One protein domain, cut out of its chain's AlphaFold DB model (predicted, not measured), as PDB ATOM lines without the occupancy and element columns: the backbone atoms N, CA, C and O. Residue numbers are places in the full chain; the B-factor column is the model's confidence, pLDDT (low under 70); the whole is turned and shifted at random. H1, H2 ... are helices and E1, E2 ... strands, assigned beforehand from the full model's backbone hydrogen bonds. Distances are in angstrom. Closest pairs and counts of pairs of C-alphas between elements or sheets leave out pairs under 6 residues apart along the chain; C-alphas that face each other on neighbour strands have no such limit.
ATOM      1  N   LYS A   8     -18.078  12.445  27.297       82.50
ATOM      2  CA  LYS A   8     -17.475  12.095  28.596       82.50
ATOM      3  C   LYS A   8     -16.778  10.733  28.547       82.50
ATOM      4  O   LYS A   8     -15.642  10.631  28.996       82.50
ATOM      5  N   HIS A   9     -17.397   9.717  27.943       84.00
ATOM      6  CA  HIS A   9     -16.762   8.406  27.766       84.00
ATOM      7  C   HIS A   9     -15.552   8.455  26.827       84.00
ATOM      8  O   HIS A   9     -14.575   7.743  27.047       84.00
ATOM      9  N   HIS A  10     -15.590   9.283  25.780       83.00
ATOM     10  CA  HIS A  10     -14.436   9.496  24.910       83.00
ATOM     11  C   HIS A  10     -13.276  10.132  25.685       83.00
ATOM     12  O   HIS A  10     -12.176   9.586  25.667       83.00
ATOM     13  N   LYS A  11     -13.532  11.213  26.436       86.50
ATOM     14  CA  LYS A  11     -12.519  11.853  27.285       86.50
ATOM     15  C   LYS A  11     -11.956  10.894  28.334       86.50
ATOM     16  O   LYS A  11     -10.745  10.780  28.438       86.50
ATOM     17  N   ALA A  12     -12.807  10.151  29.038       82.75
ATOM     18  CA  ALA A  12     -12.359   9.184  30.039       82.75
ATOM     19  C   ALA A  12     -11.454   8.094  29.436       82.75
ATOM     20  O   ALA A  12     -10.429   7.758  30.020       82.75
ATOM     21  N   ARG A  13     -11.784   7.579  28.241       85.75
ATOM     22  CA  ARG A  13     -10.922   6.618  27.528       85.75
ATOM     23  C   ARG A  13      -9.591   7.230  27.097       85.75
ATOM     24  O   ARG A  13      -8.573   6.547  27.157       85.75
ATOM     25  N   MET A  14      -9.596   8.485  26.648       86.75
ATOM     26  CA  MET A  14      -8.368   9.205  26.307       86.75
ATOM     27  C   MET A  14      -7.492   9.413  27.545       86.75
ATOM     28  O   MET A  14      -6.325   9.041  27.518       86.75
ATOM     29  N   ASP A  15      -8.072   9.900  28.643       84.94
ATOM     30  CA  ASP A  15      -7.367  10.134  29.905       84.94
ATOM     31  C   ASP A  15      -6.790   8.824  30.478       84.94
ATOM     32  O   ASP A  15      -5.649   8.804  30.934       84.94
ATOM     33  N   GLN A  16      -7.535   7.712  30.403       83.94
ATOM     34  CA  GLN A  16      -7.053   6.395  30.833       83.94
ATOM     35  C   GLN A  16      -5.847   5.931  30.005       83.94
ATOM     36  O   GLN A  16      -4.817   5.566  30.568       83.94
ATOM     37  N   ARG A  17      -5.922   6.027  28.670       82.75
ATOM     38  CA  ARG A  17      -4.796   5.687  27.782       82.75
ATOM     39  C   ARG A  17      -3.562   6.536  28.072       82.75
ATOM     40  O   ARG A  17      -2.450   6.020  28.040       82.75
ATOM     41  N   THR A  18      -3.749   7.823  28.353       81.62
ATOM     42  CA  THR A  18      -2.651   8.731  28.706       81.62
ATOM     43  C   THR A  18      -1.994   8.358  30.033       81.62
ATOM     44  O   THR A  18      -0.814   8.628  30.196       81.62
ATOM     45  N   ARG A  19      -2.703   7.714  30.968       79.25
ATOM     46  CA  ARG A  19      -2.126   7.246  32.244       79.25
ATOM     47  C   ARG A  19      -1.404   5.906  32.131       79.25
ATOM     48  O   ARG A  19      -0.448   5.680  32.860       79.25
ATOM     49  N   GLU A  20      -1.849   5.028  31.235       86.75
ATOM     50  CA  GLU A  20      -1.293   3.673  31.073       86.75
ATOM     51  C   GLU A  20      -0.021   3.627  30.212       86.75
ATOM     52  O   GLU A  20       0.783   2.708  30.330       86.75
ATOM     53  N   ARG A  21       0.167   4.607  29.321       81.88
ATOM     54  CA  ARG A  21       1.274   4.660  28.347       81.88
ATOM     55  C   ARG A  21       2.608   5.266  28.824       81.88
ATOM     56  O   ARG A  21       3.620   4.852  28.265       81.88
ATOM     57  N   PRO A  22       2.678   6.197  29.798       77.69
ATOM     58  CA  PRO A  22       3.933   6.810  30.232       77.69
ATOM     59  C   PRO A  22       5.018   5.803  30.646       77.69
ATOM     60  O   PRO A  22       6.161   5.996  30.233       77.69
ATOM     61  N   PRO A  23       4.704   4.685  31.341       83.62
ATOM     62  CA  PRO A  23       5.703   3.661  31.662       83.62
ATOM     63  C   PRO A  23       6.349   2.992  30.437       83.62
ATOM     64  O   PRO A  23       7.411   2.392  30.559       83.62
ATOM     65  N   LEU A  24       5.729   3.083  29.254       86.12
ATOM     66  CA  LEU A  24       6.219   2.472  28.014       86.12
ATOM     67  C   LEU A  24       7.126   3.405  27.196       86.12
ATOM     68  O   LEU A  24       7.698   2.964  26.200       86.12
ATOM     69  N   LEU A  25       7.263   4.679  27.582       87.19
ATOM     70  CA  LEU A  25       8.048   5.661  26.824       87.19
ATOM     71  C   LEU A  25       9.532   5.283  26.667       87.19
ATOM     72  O   LEU A  25      10.036   5.441  25.553       87.19
ATOM     73  N   PRO A  26      10.227   4.735  27.687       91.12
ATOM     74  CA  PRO A  26      11.604   4.270  27.511       91.12
ATOM     75  C   PRO A  26      11.707   3.156  26.462       91.12
ATOM     76  O   PRO A  26      12.507   3.244  25.537       91.12
ATOM     77  N   VAL A  27      10.810   2.164  26.525       93.62
ATOM     78  CA  VAL A  27      10.772   1.046  25.565       93.62
ATOM     79  C   VAL A  27      10.501   1.541  24.145       93.62
ATOM     80  O   VAL A  27      11.088   1.033  23.185       93.62
ATOM     81  N   LEU A  28       9.610   2.525  23.992       93.00
ATOM     82  CA  LEU A  28       9.326   3.140  22.699       93.00
ATOM     83  C   LEU A  28      10.575   3.823  22.131       93.00
ATOM     84  O   LEU A  28      10.923   3.547  20.986       93.00
ATOM     85  N   SER A  29      11.242   4.652  22.936       93.81
ATOM     86  CA  SER A  29      12.470   5.377  22.575       93.81
ATOM     87  C   SER A  29      13.589   4.422  22.135       93.81
ATOM     88  O   SER A  29      14.084   4.517  21.009       93.81
ATOM     89  N   ASP A  30      13.875   3.387  22.932       95.56
ATOM     90  CA  ASP A  30      14.872   2.361  22.594       95.56
ATOM     91  C   ASP A  30      14.518   1.602  21.309       95.56
ATOM     92  O   ASP A  30      15.378   1.202  20.517       95.56
ATOM     93  N   THR A  31      13.227   1.355  21.085       96.88
ATOM     94  CA  THR A  31      12.757   0.643  19.895       96.88
ATOM     95  C   THR A  31      12.914   1.487  18.637       96.88
ATOM     96  O   THR A  31      13.327   0.951  17.604       96.88
ATOM     97  N   VAL A  32      12.598   2.783  18.689       96.50
ATOM     98  CA  VAL A  32      12.728   3.659  17.517       96.50
ATOM     99  C   VAL A  32      14.183   3.956  17.186       96.50
ATOM    100  O   VAL A  32      14.527   3.948  16.004       96.50
ATOM    101  N   ASP A  33      15.056   4.111  18.187       96.31
ATOM    102  CA  ASP A  33      16.488   4.291  17.935       96.31
ATOM    103  C   ASP A  33      17.111   3.028  17.321       96.31
ATOM    104  O   ASP A  33      17.749   3.112  16.268       96.31
ATOM    105  N   ARG A  34      16.832   1.835  17.875       97.38
ATOM    106  CA  ARG A  34      17.282   0.565  17.270       97.38
ATOM    107  C   ARG A  34      16.781   0.397  15.839       97.38
ATOM    108  O   ARG A  34      17.552   0.005  14.968       97.38
ATOM    109  N   ARG A  35      15.505   0.704  15.577       96.75
ATOM    110  CA  ARG A  35      14.927   0.605  14.227       96.75
ATOM    111  C   ARG A  35      15.593   1.556  13.241       96.75
ATOM    112  O   ARG A  35      15.923   1.124  12.141       96.75
ATOM    113  N   ARG A  36      15.815   2.816  13.625       96.69
ATOM    114  CA  ARG A  36      16.510   3.797  12.781       96.69
ATOM    115  C   ARG A  36      17.936   3.347  12.465       96.69
ATOM    116  O   ARG A  36      18.332   3.415  11.305       96.69
ATOM    117  N   ARG A  37      18.692   2.876  13.463       96.75
ATOM    118  CA  ARG A  37      20.073   2.394  13.268       96.75
ATOM    119  C   ARG A  37      20.126   1.183  12.344       96.75
ATOM    120  O   ARG A  37      20.826   1.236  11.342       96.75
ATOM    121  N   ALA A  38      19.311   0.162  12.608       96.12
ATOM    122  CA  ALA A  38      19.262  -1.040  11.779       96.12
ATOM    123  C   ALA A  38      18.865  -0.729  10.324       96.12
ATOM    124  O   ALA A  38      19.433  -1.290   9.389       96.12
ATOM    125  N   ALA A  39      17.912   0.186  10.109       95.81
ATOM    126  CA  ALA A  39      17.525   0.598   8.763       95.81
ATOM    127  C   ALA A  39      18.645   1.374   8.045       95.81
ATOM    128  O   ALA A  39      18.883   1.142   6.860       95.81
ATOM    129  N   ALA A  40      19.360   2.253   8.757       95.00
ATOM    130  CA  ALA A  40      20.496   2.996   8.217       95.00
ATOM    131  C   ALA A  40      21.682   2.082   7.871       95.00
ATOM    132  O   ALA A  40      22.252   2.206   6.787       95.00
ATOM    133  N   GLU A  41      22.016   1.135   8.749       95.69
ATOM    134  CA  GLU A  41      23.052   0.121   8.524       95.69
ATOM    135  C   GLU A  41      22.712  -0.752   7.313       95.69
ATOM    136  O   GLU A  41      23.538  -0.916   6.416       95.69
ATOM    137  N   LEU A  42      21.470  -1.238   7.226       95.50
ATOM    138  CA  LEU A  42      21.027  -2.062   6.105       95.50
ATOM    139  C   LEU A  42      21.022  -1.285   4.778       95.50
ATOM    140  O   LEU A  42      21.445  -1.819   3.750       95.50
ATOM    141  N   LEU A  43      20.578  -0.023   4.780       94.25
ATOM    142  CA  LEU A  43      20.639   0.842   3.601       94.25
ATOM    143  C   LEU A  43      22.089   1.092   3.166       94.25
ATOM    144  O   LEU A  43      22.382   1.037   1.970       94.25
ATOM    145  N   ALA A  44      22.996   1.332   4.116       93.69
ATOM    146  CA  ALA A  44      24.415   1.516   3.840       93.69
ATOM    147  C   ALA A  44      25.046   0.238   3.269       93.69
ATOM    148  O   ALA A  44      25.700   0.302   2.229       93.69
ATOM    149  N   ALA A  45      24.807  -0.928   3.877       94.31
ATOM    150  CA  ALA A  45      25.291  -2.217   3.380       94.31
ATOM    151  C   ALA A  45      24.787  -2.487   1.956       94.31
ATOM    152  O   ALA A  45      25.563  -2.804   1.051       94.31
ATOM    153  N   ALA A  46      23.494  -2.254   1.717       92.75
ATOM    154  CA  ALA A  46      22.918  -2.356   0.387       92.75
ATOM    155  C   ALA A  46      23.580  -1.374  -0.588       92.75
ATOM    156  O   ALA A  46      23.829  -1.745  -1.732       92.75
ATOM    157  N   GLY A  47      23.844  -0.130  -0.175       90.25
ATOM    158  CA  GLY A  47      24.483   0.915  -0.985       90.25
ATOM    159  C   GLY A  47      25.880   0.550  -1.492       90.25
ATOM    160  O   GLY A  47      26.234   0.933  -2.604       90.25
ATOM    161  N   HIS A  48      26.630  -0.241  -0.722       91.06
ATOM    162  CA  HIS A  48      27.959  -0.741  -1.097       91.06
ATOM    163  C   HIS A  48      27.924  -2.099  -1.825       91.06
ATOM    164  O   HIS A  48      28.961  -2.585  -2.272       91.06
ATOM    165  N   THR A  49      26.746  -2.716  -1.965       92.56
ATOM    166  CA  THR A  49      26.565  -4.008  -2.641       92.56
ATOM    167  C   THR A  49      26.238  -3.785  -4.117       92.56
ATOM    168  O   THR A  49      25.374  -2.970  -4.459       92.56
ATOM    169  N   ARG A  50      26.898  -4.521  -5.019       90.88
ATOM    170  CA  ARG A  50      26.612  -4.420  -6.457       90.88
ATOM    171  C   ARG A  50      25.206  -4.959  -6.760       90.88
ATOM    172  O   ARG A  50      24.764  -5.910  -6.117       90.88
ATOM    173  N   PRO A  51      24.478  -4.389  -7.735       91.12
ATOM    174  CA  PRO A  51      23.198  -4.944  -8.165       91.12
ATOM    175  C   PRO A  51      23.323  -6.419  -8.564       91.12
ATOM    176  O   PRO A  51      24.170  -6.760  -9.382       91.12
ATOM    177  N   GLY A  52      22.460  -7.271  -8.012       90.06
ATOM    178  CA  GLY A  52      22.478  -8.721  -8.219       90.06
ATOM    179  C   GLY A  52      23.200  -9.509  -7.124       90.06
ATOM    180  O   GLY A  52      22.916 -10.696  -6.975       90.06
ATOM    181  N   ASP A  53      24.040  -8.867  -6.312       93.00
ATOM    182  CA  ASP A  53      24.779  -9.544  -5.246       93.00
ATOM    183  C   ASP A  53      23.965  -9.616  -3.945       93.00
ATOM    184  O   ASP A  53      23.059  -8.810  -3.685       93.00
ATOM    185  N   LEU A  54      24.284 -10.613  -3.116       95.00
ATOM    186  CA  LEU A  54      23.726 -10.751  -1.774       95.00
ATOM    187  C   LEU A  54      24.283  -9.662  -0.858       95.00
ATOM    188  O   LEU A  54      25.472  -9.351  -0.896       95.00
ATOM    189  N   ILE A  55      23.416  -9.102  -0.020       93.25
ATOM    190  CA  ILE A  55      23.800  -8.041   0.908       93.25
ATOM    191  C   ILE A  55      24.459  -8.679   2.142       93.25
ATOM    192  O   ILE A  55      23.865  -9.600   2.723       93.25
ATOM    193  N   PRO A  56      25.645  -8.205   2.570       91.50
ATOM    194  CA  PRO A  56      26.299  -8.668   3.794       91.50
ATOM    195  C   PRO A  56      25.391  -8.553   5.025       91.50
ATOM    196  O   PRO A  56      24.472  -7.740   5.046       91.50
ATOM    197  N   ASP A  57      25.627  -9.386   6.039       87.50
ATOM    198  CA  ASP A  57      24.902  -9.375   7.325       87.50
ATOM    199  C   ASP A  57      23.382  -9.625   7.245       87.50
ATOM    200  O   ASP A  57      22.663  -9.504   8.234       87.50
ATOM    201  N   THR A  58      22.878 -10.061   6.085       86.88
ATOM    202  CA  THR A  58      21.465 -10.448   5.898       86.88
ATOM    203  C   THR A  58      21.249 -11.961   5.893       86.88
ATOM    204  O   THR A  58      20.157 -12.418   5.566       86.88
ATOM    205  N   ALA A  59      22.276 -12.761   6.204       89.12
ATOM    206  CA  ALA A  59      22.240 -14.228   6.115       89.12
ATOM    207  C   ALA A  59      21.733 -14.751   4.749       89.12
ATOM    208  O   ALA A  59      21.054 -15.771   4.669       89.12
ATOM    209  N   GLY A  60      22.017 -14.019   3.663       85.75
ATOM    210  CA  GLY A  60      21.572 -14.364   2.309       85.75
ATOM    211  C   GLY A  60      20.075 -14.163   2.054       85.75
ATOM    212  O   GLY A  60      19.569 -14.608   1.026       85.75
ATOM    213  N   THR A  61      19.350 -13.494   2.955       92.75
ATOM    214  CA  THR A  61      17.907 -13.237   2.800       92.75
ATOM    215  C   THR A  61      17.607 -12.103   1.827       92.75
ATOM    216  O   THR A  61      16.512 -12.059   1.265       92.75
ATOM    217  N   LEU A  62      18.560 -11.192   1.600       93.75
ATOM    218  CA  LEU A  62      18.368 -10.024   0.747       93.75
ATOM    219  C   LEU A  62      19.433  -9.940  -0.342       93.75
ATOM    220  O   LEU A  62      20.635 -10.041  -0.093       93.75
ATOM    221  N   ARG A  63      18.966  -9.679  -1.559       93.88
ATOM    222  CA  ARG A  63      19.780  -9.417  -2.744       93.88
ATOM    223  C   ARG A  63      19.563  -7.987  -3.207       93.88
ATOM    224  O   ARG A  63      18.429  -7.508  -3.239       93.88
ATOM    225  N   ARG A  64      20.623  -7.291  -3.618       92.69
ATOM    226  CA  ARG A  64      20.485  -5.962  -4.226       92.69
ATOM    227  C   ARG A  64      19.732  -6.097  -5.551       92.69
ATOM    228  O   ARG A  64      20.157  -6.838  -6.434       92.69
ATOM    229  N   ALA A  65      18.618  -5.386  -5.712       88.81
ATOM    230  CA  ALA A  65      17.805  -5.520  -6.915       88.81
ATOM    231  C   ALA A  65      18.527  -4.928  -8.136       88.81
ATOM    232  O   ALA A  65      19.055  -3.815  -8.085       88.81
ATOM    233  N   VAL A  66      18.499  -5.653  -9.257       82.88
ATOM    234  CA  VAL A  66      18.946  -5.142 -10.558       82.88
ATOM    235  C   VAL A  66      17.813  -4.305 -11.148       82.88
ATOM    236  O   VAL A  66      16.770  -4.830 -11.541       82.88
ATOM    237  N   ALA A  67      17.985  -2.986 -11.169       70.12
ATOM    238  CA  ALA A  67      17.007  -2.052 -11.719       70.12
ATOM    239  C   ALA A  67      17.560  -1.412 -13.009       70.12
ATOM    240  O   ALA A  67      18.489  -0.611 -12.922       70.12
ATOM    241  N   PRO A  68      16.984  -1.699 -14.196       56.03
ATOM    242  CA  PRO A  68      17.462  -1.157 -15.478       56.03
ATOM    243  C   PRO A  68      17.329   0.370 -15.608       56.03
ATOM    244  O   PRO A  68      17.989   0.986 -16.435       56.03
ATOM    245  N   LYS A  69      16.440   0.979 -14.811       55.12
ATOM    246  CA  LYS A  69      16.141   2.420 -14.780       55.12
ATOM    247  C   LYS A  69      15.997   2.909 -13.337       55.12
ATOM    248  O   LYS A  69      14.983   3.506 -12.982       55.12
ATOM    249  N   ALA A  70      16.950   2.578 -12.467       56.28
ATOM    250  CA  ALA A  70      16.918   3.097 -11.104       56.28
ATOM    251  C   ALA A  70      16.919   4.632 -11.142       56.28
ATOM    252  O   ALA A  70      17.857   5.247 -11.644       56.28
ATOM    253  N   THR A  71      15.876   5.263 -10.601       56.88
ATOM    254  CA  THR A  71      15.953   6.666 -10.190       56.88
ATOM    255  C   THR A  71      17.066   6.720  -9.142       56.88
ATOM    256  O   THR A  71      16.894   6.168  -8.059       56.88
ATOM    257  N   GLY A  72      18.230   7.275  -9.497       59.09
ATOM    258  CA  GLY A  72      19.542   6.959  -8.896       59.09
ATOM    259  C   GLY A  72      19.732   7.169  -7.385       59.09
ATOM    260  O   GLY A  72      20.815   6.907  -6.882       59.09
ATOM    261  N   HIS A  73      18.707   7.608  -6.654       72.62
ATOM    262  CA  HIS A  73      18.714   7.760  -5.196       72.62
ATOM    263  C   HIS A  73      17.985   6.627  -4.443       72.62
ATOM    264  O   HIS A  73      18.131   6.510  -3.225       72.62
ATOM    265  N   LEU A  74      17.189   5.792  -5.126       87.06
ATOM    266  CA  LEU A  74      16.419   4.725  -4.480       87.06
ATOM    267  C   LEU A  74      17.172   3.395  -4.476       87.06
ATOM    268  O   LEU A  74      17.559   2.862  -5.517       87.06
ATOM    269  N   THR A  75      17.305   2.821  -3.285       89.75
ATOM    270  CA  THR A  75      17.892   1.506  -3.063       89.75
ATOM    271  C   THR A  75      16.803   0.457  -2.917       89.75
ATOM    272  O   THR A  75      16.090   0.408  -1.914       89.75
ATOM    273  N   TRP A  76      16.715  -0.411  -3.922       92.12
ATOM    274  CA  TRP A  76      15.815  -1.554  -3.934       92.12
ATOM    275  C   TRP A  76      16.560  -2.850  -3.646       92.12
ATOM    276  O   TRP A  76      17.675  -3.069  -4.129       92.12
ATOM    277  N   VAL A  77      15.903  -3.725  -2.896       93.12
ATOM    278  CA  VAL A  77      16.370  -5.080  -2.612       93.12
ATOM    279  C   VAL A  77      15.254  -6.074  -2.875       93.12
ATOM    280  O   VAL A  77      14.078  -5.714  -2.885       93.12
ATOM    281  N   GLU A  78      15.636  -7.313  -3.114       94.38
ATOM    282  CA  GLU A  78      14.745  -8.435  -3.351       94.38
ATOM    283  C   GLU A  78      14.999  -9.499  -2.287       94.38
ATOM    284  O   GLU A  78      16.146  -9.841  -1.996       94.38
ATOM    285  N   GLU A  79      13.927  -9.996  -1.688       93.19
ATOM    286  CA  GLU A  79      13.978 -11.105  -0.747       93.19
ATOM    287  C   GLU A  79      14.214 -12.416  -1.503       93.19
ATOM    288  O   GLU A  79      13.482 -12.744  -2.435       93.19
ATOM    289  N   THR A  80      15.245 -13.168  -1.120       91.75
ATOM    290  CA  THR A  80      15.690 -14.354  -1.872       91.75
ATOM    291  C   THR A  80      14.699 -15.513  -1.810       91.75
ATOM    292  O   THR A  80      14.633 -16.303  -2.748       91.75
ATOM    293  N   SER A  81      13.903 -15.599  -0.744       91.31
ATOM    294  CA  SER A  81      12.894 -16.646  -0.552       91.31
ATOM    295  C   SER A  81      11.575 -16.367  -1.277       91.31
ATOM    296  O   SER A  81      10.928 -17.304  -1.739       91.31
ATOM    297  N   THR A  82      11.158 -15.101  -1.375       90.81
ATOM    298  CA  THR A  82       9.824 -14.720  -1.881       90.81
ATOM    299  C   THR A  82       9.855 -13.958  -3.204       90.81
ATOM    300  O   THR A  82       8.815 -13.799  -3.839       90.81
ATOM    301  N   GLY A  83      11.012 -13.422  -3.610       87.94
ATOM    302  CA  GLY A  83      11.130 -12.487  -4.735       87.94
ATOM    303  C   GLY A  83      10.516 -11.107  -4.461       87.94
ATOM    304  O   GLY A  83      10.410 -10.267  -5.358       87.94
ATOM    305  N   ARG A  84      10.070 -10.833  -3.226       90.38
ATOM    306  CA  ARG A  84       9.419  -9.565  -2.886       90.38
ATOM    307  C   ARG A  84      10.432  -8.427  -2.883       90.38
ATOM    308  O   ARG A  84      11.487  -8.511  -2.257       90.38
ATOM    309  N   ARG A  85      10.070  -7.318  -3.528       91.00
ATOM    310  CA  ARG A  85      10.888  -6.102  -3.546       91.00
ATOM    311  C   ARG A  85      10.615  -5.212  -2.340       91.00
ATOM    312  O   ARG A  85       9.465  -4.987  -1.970       91.00
ATOM    313  N   ARG A  86      11.686  -4.659  -1.778       91.69
ATOM    314  CA  ARG A  86      11.679  -3.695  -0.674       91.69
ATOM    315  C   ARG A  86      12.461  -2.452  -1.066       91.69
ATOM    316  O   ARG A  86      13.518  -2.554  -1.691       91.69
ATOM    317  N   ASN A  87      11.942  -1.287  -0.698       92.31
ATOM    318  CA  ASN A  87      12.615  -0.010  -0.897       92.31
ATOM    319  C   ASN A  87      13.299   0.389   0.410       92.31
ATOM    320  O   ASN A  87      12.660   0.965   1.287       92.31
ATOM    321  N   LEU A  88      14.590   0.090   0.540       93.44
ATOM    322  CA  LEU A  88      15.313   0.379   1.777       93.44
ATOM    323  C   LEU A  88      15.518   1.878   1.996       93.44
ATOM    324  O   LEU A  88      15.573   2.311   3.141       93.44
ATOM    325  N   THR A  89      15.589   2.682   0.929       91.81
ATOM    326  CA  THR A  89      15.642   4.147   1.070       91.81
ATOM    327  C   THR A  89      14.372   4.667   1.743       91.81
ATOM    328  O   THR A  89      14.437   5.533   2.615       91.81
ATOM    329  N   TYR A  90      13.213   4.127   1.357       91.62
ATOM    330  CA  TYR A  90      11.936   4.485   1.969       91.62
ATOM    331  C   TYR A  90      11.830   3.963   3.405       91.62
ATOM    332  O   TYR A  90      11.509   4.735   4.300       91.62
ATOM    333  N   GLU A  91      12.161   2.692   3.649       93.75
ATOM    334  CA  GLU A  91      12.113   2.100   4.995       93.75
ATOM    335  C   GLU A  91      13.015   2.841   5.998       93.75
ATOM    336  O   GLU A  91      12.601   3.092   7.130       93.75
ATOM    337  N   GLU A  92      14.222   3.243   5.588       95.25
ATOM    338  CA  GLU A  92      15.115   4.057   6.419       95.25
ATOM    339  C   GLU A  92      14.545   5.458   6.659       95.25
ATOM    340  O   GLU A  92      14.586   5.949   7.787       95.25
ATOM    341  N   THR A  93      13.944   6.074   5.637       94.06
ATOM    342  CA  THR A  93      13.307   7.392   5.771       94.06
ATOM    343  C   THR A  93      12.136   7.366   6.744       94.06
ATOM    344  O   THR A  93      12.032   8.253   7.593       94.06
ATOM    345  N   GLU A  94      11.285   6.347   6.671       94.12
ATOM    346  CA  GLU A  94      10.191   6.137   7.620       94.12
ATOM    347  C   GLU A  94      10.722   5.907   9.041       94.12
ATOM    348  O   GLU A  94      10.257   6.544   9.986       94.12
ATOM    349  N   ALA A  95      11.742   5.055   9.205       96.06
ATOM    350  CA  ALA A  95      12.340   4.781  10.511       96.06
ATOM    351  C   ALA A  95      12.969   6.037  11.137       96.06
ATOM    352  O   ALA A  95      12.777   6.301  12.326       96.06
ATOM    353  N   PHE A  96      13.679   6.839  10.339       95.88
ATOM    354  CA  PHE A  96      14.241   8.112  10.779       95.88
ATOM    355  C   PHE A  96      13.152   9.117  11.160       95.88
ATOM    356  O   PHE A  96      13.257   9.761  12.200       95.88
ATOM    357  N   SER A  97      12.108   9.244  10.339       93.25
ATOM    358  CA  SER A  97      11.024  10.207  10.570       93.25
ATOM    359  C   SER A  97      10.227   9.856  11.826       93.25
ATOM    360  O   SER A  97       9.918  10.738  12.625       93.25
ATOM    361  N   ALA A  98       9.971   8.563  12.054       94.88
ATOM    362  CA  ALA A  98       9.345   8.076  13.278       94.88
ATOM    363  C   ALA A  98      10.203   8.376  14.517       94.88
ATOM    364  O   ALA A  98       9.682   8.903  15.497       94.88
ATOM    365  N   PHE A  99      11.510   8.087  14.465       96.75
ATOM    366  CA  PHE A  99      12.452   8.436  15.534       96.75
ATOM    367  C   PHE A  99      12.438   9.939  15.832       96.75
ATOM    368  O   PHE A  99      12.248  10.332  16.979       96.75
ATOM    369  N   ALA A 100      12.584  10.775  14.801       94.81
ATOM    370  CA  ALA A 100      12.643  12.225  14.940       94.81
ATOM    371  C   ALA A 100      11.370  12.787  15.585       94.81
ATOM    372  O   ALA A 100      11.451  13.534  16.559       94.81
ATOM    373  N   ALA A 101      10.195  12.393  15.086       94.25
ATOM    374  CA  ALA A 101       8.921  12.839  15.638       94.25
ATOM    375  C   ALA A 101       8.746  12.396  17.099       94.25
ATOM    376  O   ALA A 101       8.357  13.197  17.947       94.25
ATOM    377  N   ILE A 102       9.055  11.133  17.407       94.19
ATOM    378  CA  ILE A 102       8.878  10.576  18.752       94.19
ATOM    379  C   ILE A 102       9.833  11.223  19.754       94.19
ATOM    380  O   ILE A 102       9.379  11.603  20.831       94.19
ATOM    381  N   GLU A 103      11.111  11.396  19.420       95.25
ATOM    382  CA  GLU A 103      12.077  12.007  20.336       95.25
ATOM    383  C   GLU A 103      11.800  13.495  20.563       95.25
ATOM    384  O   GLU A 103      11.853  13.949  21.706       95.25
ATOM    385  N   VAL A 104      11.412  14.252  19.527       93.62
ATOM    386  CA  VAL A 104      11.010  15.656  19.714       93.62
ATOM    387  C   VAL A 104       9.786  15.740  20.627       93.62
ATOM    388  O   VAL A 104       9.809  16.504  21.589       93.62
ATOM    389  N   LEU A 105       8.745  14.928  20.406       92.75
ATOM    390  CA  LEU A 105       7.568  14.896  21.289       92.75
ATOM    391  C   LEU A 105       7.933  14.475  22.720       92.75
ATOM    392  O   LEU A 105       7.433  15.069  23.673       92.75
ATOM    393  N   ARG A 106       8.814  13.478  22.882       91.69
ATOM    394  CA  ARG A 106       9.265  12.966  24.186       91.69
ATOM    395  C   ARG A 106      10.011  14.029  24.990       91.69
ATOM    396  O   ARG A 106       9.750  14.169  26.181       91.69
ATOM    397  N   LEU A 107      10.928  14.750  24.346       92.50
ATOM    398  CA  LEU A 107      11.828  15.706  24.999       92.50
ATOM    399  C   LEU A 107      11.190  17.084  25.213       92.50
ATOM    400  O   LEU A 107      11.582  17.799  26.129       92.50
ATOM    401  N   THR A 108      10.211  17.463  24.387       90.75
ATOM    402  CA  THR A 108       9.578  18.795  24.454       90.75
ATOM    403  C   THR A 108       8.182  18.782  25.071       90.75
ATOM    404  O   THR A 108       7.737  19.801  25.597       90.75
ATOM    405  N   GLY A 109       7.460  17.659  24.986       88.62
ATOM    406  CA  GLY A 109       6.067  17.563  25.422       88.62
ATOM    407  C   GLY A 109       5.080  18.391  24.588       88.62
ATOM    408  O   GLY A 109       3.948  18.594  25.031       88.62
TER     409      GLY A 109
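Overview. This is residues 8 to 109 of the 215 residues of an uncharacterized protein of Streptomyces sp. IMTB 2501 (UniProt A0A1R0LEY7). Helices H2 and H3 lie side by side, a three-stranded sheet makes a head at one end, and H1 sticks out at the other. Mostly helix, the 102 printed residues include, in order, H1 H2 E1 E2 E3 H3, the strands an antiparallel meander, each beside the one before. The whole is loose, spanning 57 by 27 by 26 A, radius of gyration of the C-alphas 18.6 A.

Along the chain. H1, residues 8 to 20, begins at C-alpha (-17.475, 12.095, 28.596). H2, residues 22 to 48, is 40.2 A long. E1 is residues 62 to 64, E2 76 to 79, E3 85 to 87. H3, residues 88 to 108, ends at C-alpha (9.578, 18.795, 24.454).

Arrangement. H2 and H3 touch, opposite ways at a shallow tilt of 30 degrees, C-alphas 39 and 92 closest at 4.8 A. H2 is on the sheet, which H3 only grazes. Within hydrogen-bond range are N 63 and O 78 of hairpin E1 and E2, 2.9 A, and 21 of 23 O i to N i+4 pairs in H2, every one in H1 and H3.

Size, cuts and confidence. Residues 68 to 72 are under pLDDT 70.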